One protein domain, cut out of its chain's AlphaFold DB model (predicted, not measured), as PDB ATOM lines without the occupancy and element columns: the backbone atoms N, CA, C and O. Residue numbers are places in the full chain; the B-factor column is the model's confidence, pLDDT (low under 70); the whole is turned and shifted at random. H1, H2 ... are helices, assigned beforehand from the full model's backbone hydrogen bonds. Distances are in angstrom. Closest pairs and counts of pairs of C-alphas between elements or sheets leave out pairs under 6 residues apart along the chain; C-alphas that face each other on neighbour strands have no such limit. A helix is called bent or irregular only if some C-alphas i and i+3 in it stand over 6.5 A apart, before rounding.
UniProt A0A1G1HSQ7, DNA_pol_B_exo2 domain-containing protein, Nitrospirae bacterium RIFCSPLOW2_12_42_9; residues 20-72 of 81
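Overview. This is residues 20 to 72 of the 81 residues of the protein "DNA_pol_B_exo2 domain-containing protein" of Nitrospirae bacterium RIFCSPLOW2_12_42_9 (UniProt A0A1G1HSQ7). One long helix, H3, makes the length of a loose rod, with the short helix H2 folded against its first turn as a hairpin. From H2 a long link runs back beside H3 to the small helix H1, near the other end of H3. The printed part has 53 residues with three named helices, H1, H2, H3 in chain order, and no named strand: all helix. It is loose, with a radius of gyration of the C-alphas of 12.8 A, and spans 40 by 15 by 12 A.

Along the chain. H3, residues 49 to 70, is 31.7 A long, from C-alpha 49 at (190.574, 236.880, 197.552) to C-alpha 70 at (211.558, 229.788, 220.193). H2, residues 37 to 45, measures 14.1 A and is irregular: C-alphas 38 and 41 are 7.0 A apart. H1, residues 20 to 25, measures 8.5 A and begins at (212.521, 232.728, 206.009).

Arrangement. H3 touches H2 with residues 49 to 52 alone, the closest C-alphas being those of Val 40 and Ile 52, 6.5 A apart. This helical hairpin has a shallow tilt of 24 degrees, opposite ways. H1 and H3 are close but not clearly touching; their closest C-alphas, of Ala 23 and Ile 66, are 6.6 A apart. H1 and H2 are apart. Every O i to N i+4 pair is within hydrogen-bond range in H1 and H3, and 3 of 5 in H2.

Size, cuts and confidence. The two C-alphas farthest apart, of Ala 46 and Phe 72, are 41.0 A apart. The printed part has no cut; the link from H1 to H2 is long. The pLDDT is under 70 at residues 20, 23, 26 to 37 and 72.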
ATOM      1  N   ASP A  20     211.883 233.832 206.735       65.69
ATOM      2  CA  ASP A  20     212.521 232.728 206.009       65.69
ATOM      3  C   ASP A  20     213.919 232.367 206.523       65.69
ATOM      4  O   ASP A  20     214.270 231.194 206.576       65.69
ATOM      5  N   VAL A  21     214.710 233.364 206.933       70.00
ATOM      6  CA  VAL A  21     216.028 233.126 207.541       70.00
ATOM      7  C   VAL A  21     215.834 232.439 208.888       70.00
ATOM      8  O   VAL A  21     216.487 231.442 209.172       70.00
ATOM      9  N   LEU A  22     214.869 232.909 209.680       70.75
ATOM     10  CA  LEU A  22     214.541 232.315 210.973       70.75
ATOM     11  C   LEU A  22     213.969 230.890 210.842       70.75
ATOM     12  O   LEU A  22     214.343 230.009 211.610       70.75
ATOM     13  N   ALA A  23     213.108 230.641 209.849       68.12
ATOM     14  CA  ALA A  23     212.556 229.319 209.556       68.12
ATOM     15  C   ALA A  23     213.661 228.319 209.178       68.12
ATOM     16  O   ALA A  23     213.748 227.247 209.781       68.12
ATOM     17  N   LYS A  24     214.558 228.707 208.257       71.75
ATOM     18  CA  LYS A  24     215.719 227.902 207.842       71.75
ATOM     19  C   LYS A  24     216.638 227.584 209.018       71.75
ATOM     20  O   LYS A  24     216.956 226.417 209.230       71.75
ATOM     21  N   SER A  25     216.981 228.579 209.836       71.94
ATOM     22  CA  SER A  25     217.828 228.376 211.020       71.94
ATOM     23  C   SER A  25     217.203 227.446 212.066       71.94
ATOM     24  O   SER A  25     217.922 226.808 212.831       71.94
ATOM     25  N   LEU A  26     215.873 227.334 212.107       69.50
ATOM     26  CA  LEU A  26     215.159 226.440 213.022       69.50
ATOM     27  C   LEU A  26     214.827 225.066 212.409       69.50
ATOM     28  O   LEU A  26     214.174 224.257 213.080       69.50
ATOM     29  N   ASN A  27     215.283 224.770 211.184       67.56
ATOM     30  CA  ASN A  27     214.880 223.590 210.404       67.56
ATOM     31  C   ASN A  27     213.349 223.467 210.273       67.56
ATOM     32  O   ASN A  27     212.784 222.375 210.336       67.56
ATOM     33  N   ILE A  28     212.655 224.599 210.145       68.00
ATOM     34  CA  ILE A  28     211.221 224.656 209.865       68.00
ATOM     35  C   ILE A  28     211.076 224.941 208.366       68.00
ATOM     36  O   ILE A  28     211.686 225.898 207.884       68.00
ATOM     37  N   PRO A  29     210.289 224.149 207.613       64.75
ATOM     38  CA  PRO A  29     210.036 224.443 206.210       64.75
ATOM     39  C   PRO A  29     209.403 225.833 206.100       64.75
ATOM     40  O   PRO A  29     208.357 226.110 206.689       64.75
ATOM     41  N   SER A  30     210.096 226.721 205.395       57.41
ATOM     42  CA  SER A  30     209.628 228.071 205.111       57.41
ATOM     43  C   SER A  30     208.492 227.993 204.085       57.41
ATOM     44  O   SER A  30     208.648 227.289 203.088       57.41
ATOM     45  N   PRO A  31     207.367 228.705 204.266       59.69
ATOM     46  CA  PRO A  31     206.199 228.653 203.378       59.69
ATOM     47  C   PRO A  31     206.425 229.352 202.022       59.69
ATOM     48  O   PRO A  31     205.469 229.668 201.320       59.69
ATOM     49  N   LYS A  32     207.676 229.645 201.656       56.62
ATOM     50  CA  LYS A  32     208.040 230.630 200.633       56.62
ATOM     51  C   LYS A  32     207.912 230.187 199.173       56.62
ATOM     52  O   LYS A  32     208.499 230.831 198.310       56.62
ATOM     53  N   GLU A  33     207.151 229.148 198.875       56.06
ATOM     54  CA  GLU A  33     207.131 228.615 197.511       56.06
ATOM     55  C   GLU A  33     206.154 229.351 196.570       56.06
ATOM     56  O   GLU A  33     206.482 229.466 195.397       56.06
ATOM     57  N   ASP A  34     205.040 229.957 197.025       55.28
ATOM     58  CA  ASP A  34     203.981 230.331 196.053       55.28
ATOM     59  C   ASP A  34     203.524 231.804 195.985       55.28
ATOM     60  O   ASP A  34     203.103 232.249 194.916       55.28
ATOM     61  N   LEU A  35     203.615 232.612 197.054       61.97
ATOM     62  CA  LEU A  35     203.184 234.023 197.002       61.97
ATOM     63  C   LEU A  35     204.163 234.954 197.726       61.97
ATOM     64  O   LEU A  35     204.398 234.822 198.924       61.97
ATOM     65  N   ASP A  36     204.713 235.918 196.989       67.50
ATOM     66  CA  ASP A  36     205.431 237.061 197.556       67.50
ATOM     67  C   ASP A  36     204.413 238.135 197.964       67.50
ATOM     68  O   ASP A  36     203.486 238.429 197.205       67.50
ATOM     69  N   GLY A  37     204.584 238.747 199.139       67.19
ATOM     70  CA  GLY A  37     203.680 239.775 199.670       67.19
ATOM     71  C   GLY A  37     203.526 240.991 198.744       67.19
ATOM     72  O   GLY A  37     202.521 241.696 198.809       67.19
ATOM     73  N   SER A  38     204.477 241.190 197.826       76.06
ATOM     74  CA  SER A  38     204.404 242.177 196.742       76.06
ATOM     75  C   SER A  38     203.244 241.934 195.763       76.06
ATOM     76  O   SER A  38     202.711 242.887 195.199       76.06
ATOM     77  N   LYS A  39     202.794 240.681 195.608       77.62
ATOM     78  CA  LYS A  39     201.747 240.282 194.658       77.62
ATOM     79  C   LYS A  39     200.331 240.402 195.218       77.62
ATOM     80  O   LYS A  39     199.378 240.346 194.450       77.62
ATOM     81  N   VAL A  40     200.152 240.615 196.526       81.00
ATOM     82  CA  VAL A  40     198.816 240.683 197.161       81.00
ATOM     83  C   VAL A  40     197.919 241.728 196.488       81.00
ATOM     84  O   VAL A  40     196.730 241.487 196.293       81.00
ATOM     85  N   PHE A  41     198.487 242.862 196.072       83.12
ATOM     86  CA  PHE A  41     197.743 243.906 195.367       83.12
ATOM     87  C   PHE A  41     197.260 243.459 193.977       83.12
ATOM     88  O   PHE A  41     196.134 243.762 193.589       83.12
ATOM     89  N   GLU A  42     198.070 242.694 193.241       85.25
ATOM     90  CA  GLU A  42     197.689 242.131 191.940       85.25
ATOM     91  C   GLU A  42     196.566 241.100 192.088       85.25
ATOM     92  O   GLU A  42     195.572 241.164 191.365       85.25
ATOM     93  N   TYR A  43     196.664 240.207 193.080       83.00
ATOM     94  CA  TYR A  43     195.615 239.224 193.377       83.00
ATOM     95  C   TYR A  43     194.313 239.890 193.832       83.00
ATOM     96  O   TYR A  43     193.228 239.426 193.481       83.00
ATOM     97  N   TYR A  44     194.405 241.004 194.561       85.44
ATOM     98  CA  TYR A  44     193.236 241.779 194.964       85.44
ATOM     99  C   TYR A  44     192.536 242.397 193.748       85.44
ATOM    100  O   TYR A  44     191.321 242.273 193.613       85.44
ATOM    101  N   GLN A  45     193.299 242.995 192.826       88.06
ATOM    102  CA  GLN A  45     192.746 243.532 191.578       88.06
ATOM    103  C   GLN A  45     192.163 242.442 190.668       88.06
ATOM    104  O   GLN A  45     191.171 242.687 189.986       88.06
ATOM    105  N   ALA A  46     192.734 241.236 190.686       88.62
ATOM    106  CA  ALA A  46     192.216 240.079 189.962       88.62
ATOM    107  C   ALA A  46     190.966 239.443 190.611       88.62
ATOM    108  O   ALA A  46     190.372 238.544 190.024       88.62
ATOM    109  N   GLY A  47     190.555 239.887 191.808       88.38
ATOM    110  CA  GLY A  47     189.423 239.314 192.548       88.38
ATOM    111  C   GLY A  47     189.732 237.985 193.251       88.38
ATOM    112  O   GLY A  47     188.829 237.346 193.794       88.38
ATOM    113  N   ASN A  48     191.001 237.580 193.302       86.25
ATOM    114  CA  ASN A  48     191.457 236.306 193.859       86.25
ATOM    115  C   ASN A  48     191.635 236.383 195.385       86.25
ATOM    116  O   ASN A  48     192.715 236.165 195.937       86.25
ATOM    117  N   LEU A  49     190.554 236.710 196.095       87.50
ATOM    118  CA  LEU A  49     190.574 236.880 197.552       87.50
ATOM    119  C   LEU A  49     190.838 235.567 198.307       87.50
ATOM    120  O   LEU A  49     191.417 235.599 199.392       87.50
ATOM    121  N   SER A  50     190.444 234.422 197.737       85.50
ATOM    122  CA  SER A  50     190.688 233.105 198.345       85.50
ATOM    123  C   SER A  50     192.182 232.802 198.450       85.50
ATOM    124  O   SER A  50     192.650 232.373 199.502       85.50
ATOM    125  N   ASP A  51     192.948 233.116 197.405       82.44
ATOM    126  CA  ASP A  51     194.395 232.885 197.379       82.44
ATOM    127  C   ASP A  51     195.127 233.770 198.397       82.44
ATOM    128  O   ASP A  51     196.067 233.324 199.059       82.44
ATOM    129  N   ILE A  52     194.658 235.013 198.574       84.06
ATOM    130  CA  ILE A  52     195.167 235.936 199.598       84.06
ATOM    131  C   ILE A  52     194.874 235.393 201.000       84.06
ATOM    132  O   ILE A  52     195.747 235.419 201.869       84.06
ATOM    133  N   TYR A  53     193.659 234.890 201.230       85.44
ATOM    134  CA  TYR A  53     193.287 234.286 202.507       85.44
ATOM    135  C   TYR A  53     194.171 233.076 202.834       85.44
ATOM    136  O   TYR A  53     194.734 233.001 203.931       85.44
ATOM    137  N   ASP A  54     194.344 232.162 201.880       84.12
ATOM    138  CA  ASP A  54     195.157 230.963 202.072       84.12
ATOM    139  C   ASP A  54     196.637 231.303 202.283       84.12
ATOM    140  O   ASP A  54     197.299 230.687 203.124       84.12
ATOM    141  N   TYR A  55     197.149 232.326 201.595       81.69
ATOM    142  CA  TYR A  55     198.483 232.877 201.830       81.69
ATOM    143  C   TYR A  55     198.646 233.399 203.267       81.69
ATOM    144  O   TYR A  55     199.524 232.931 203.997       81.69
ATOM    145  N   CYS A  56     197.751 234.278 203.723       82.38
ATOM    146  CA  CYS A  56     197.786 234.817 205.086       82.38
ATOM    147  C   CYS A  56     197.687 233.710 206.149       82.38
ATOM    148  O   CYS A  56     198.371 233.752 207.174       82.38
ATOM    149  N   LYS A  57     196.859 232.688 205.906       84.38
ATOM    150  CA  LYS A  57     196.712 231.538 206.805       84.38
ATOM    151  C   LYS A  57     198.015 230.739 206.928       84.38
ATOM    152  O   LYS A  57     198.382 230.355 208.041       84.38
ATOM    153  N   ARG A  58     198.727 230.511 205.817       81.69
ATOM    154  CA  ARG A  58     200.039 229.836 205.810       81.69
ATOM    155  C   ARG A  58     201.105 230.635 206.566       81.69
ATOM    156  O   ARG A  58     201.876 230.043 207.329       81.69
ATOM    157  N   ASP A  59     201.109 231.959 206.422       80.56
ATOM    158  CA  ASP A  59     202.043 232.838 207.135       80.56
ATOM    159  C   ASP A  59     201.824 232.783 208.653       80.56
ATOM    160  O   ASP A  59     202.776 232.585 209.414       80.56
ATOM    161  N   VAL A  60     200.569 232.853 209.111       83.25
ATOM    162  CA  VAL A  60     200.236 232.759 210.545       83.25
ATOM    163  C   VAL A  60     200.633 231.402 211.132       83.25
ATOM    164  O   VAL A  60     201.198 231.345 212.228       83.25
ATOM    165  N   GLU A  61     200.388 230.301 210.417       83.31
ATOM    166  CA  GLU A  61     200.783 228.963 210.874       83.31
ATOM    167  C   GLU A  61     202.312 228.830 210.981       83.31
ATOM    168  O   GLU A  61     202.830 228.277 211.954       83.31
ATOM    169  N   THR A  62     203.052 229.416 210.041       78.06
ATOM    170  CA  THR A  62     204.522 229.446 210.076       78.06
ATOM    171  C   THR A  62     205.038 230.247 211.268       78.06
ATOM    172  O   THR A  62     205.887 229.761 212.021       78.06
ATOM    173  N   VAL A  63     204.492 231.447 211.496       81.12
ATOM    174  CA  VAL A  63     204.848 232.290 212.647       81.12
ATOM    175  C   VAL A  63     204.566 231.560 213.958       81.12
ATOM    176  O   VAL A  63     205.411 231.550 214.852       81.12
ATOM    177  N   LYS A  64     203.424 230.877 214.068       82.38
ATOM    178  CA  LYS A  64     203.064 230.077 215.244       82.38
ATOM    179  C   LYS A  64     204.061 228.946 215.503       82.38
ATOM    180  O   LYS A  64     204.435 228.728 216.657       82.38
ATOM    181  N   ARG A  65     204.516 228.240 214.465       76.19
ATOM    182  CA  ARG A  65     205.531 227.173 214.581       76.19
ATOM    183  C   ARG A  65     206.881 227.717 215.042       76.19
ATOM    184  O   ARG A  65     207.481 227.150 215.956       76.19
ATOM    185  N   ILE A  66     207.319 228.833 214.465       75.44
ATOM    186  CA  ILE A  66     208.555 229.523 214.855       75.44
ATOM    187  C   ILE A  66     208.467 229.987 216.307       75.44
ATOM    188  O   ILE A  66     209.331 229.647 217.111       75.44
ATOM    189  N   TYR A  67     207.391 230.687 216.666       78.88
ATOM    190  CA  TYR A  67     207.168 231.183 218.020       78.88
ATOM    191  C   TYR A  67     207.187 230.048 219.051       78.88
ATOM    192  O   TYR A  67     207.848 230.148 220.083       78.88
ATOM    193  N   ARG A  68     206.520 228.924 218.763       74.81
ATOM    194  CA  ARG A  68     206.521 227.742 219.641       74.81
ATOM    195  C   ARG A  68     207.910 227.129 219.795       74.81
ATOM    196  O   ARG A  68     208.290 226.785 220.911       74.81
ATOM    197  N   ARG A  69     208.686 227.040 218.710       74.25
ATOM    198  CA  ARG A  69     210.065 226.538 218.761       74.25
ATOM    199  C   ARG A  69     210.983 227.474 219.551       74.25
ATOM    200  O   ARG A  69     211.816 226.984 220.301       74.25
ATOM    201  N   MET A  70     210.806 228.789 219.423       73.62
ATOM    202  CA  MET A  70     211.558 229.788 220.193       73.62
ATOM    203  C   MET A  70     211.189 229.796 221.682       73.62
ATOM    204  O   MET A  70     212.030 230.109 222.516       73.62
ATOM    205  N   THR A  71     209.947 229.448 222.022       80.19
ATOM    206  CA  THR A  71     209.443 229.430 223.408       80.19
ATOM    207  C   THR A  71     209.512 228.050 224.068       80.19
ATOM    208  O   THR A  71     208.991 227.886 225.168       80.19
ATOM    209  N   PHE A  72     210.125 227.055 223.412       69.75
ATOM    210  CA  PHE A  72     210.206 225.659 223.874       69.75
ATOM    211  C   PHE A  72     208.848 225.043 224.261       69.75
ATOM    212  O   PHE A  72     208.787 224.072 225.015       69.75
TER     213      PHE A  72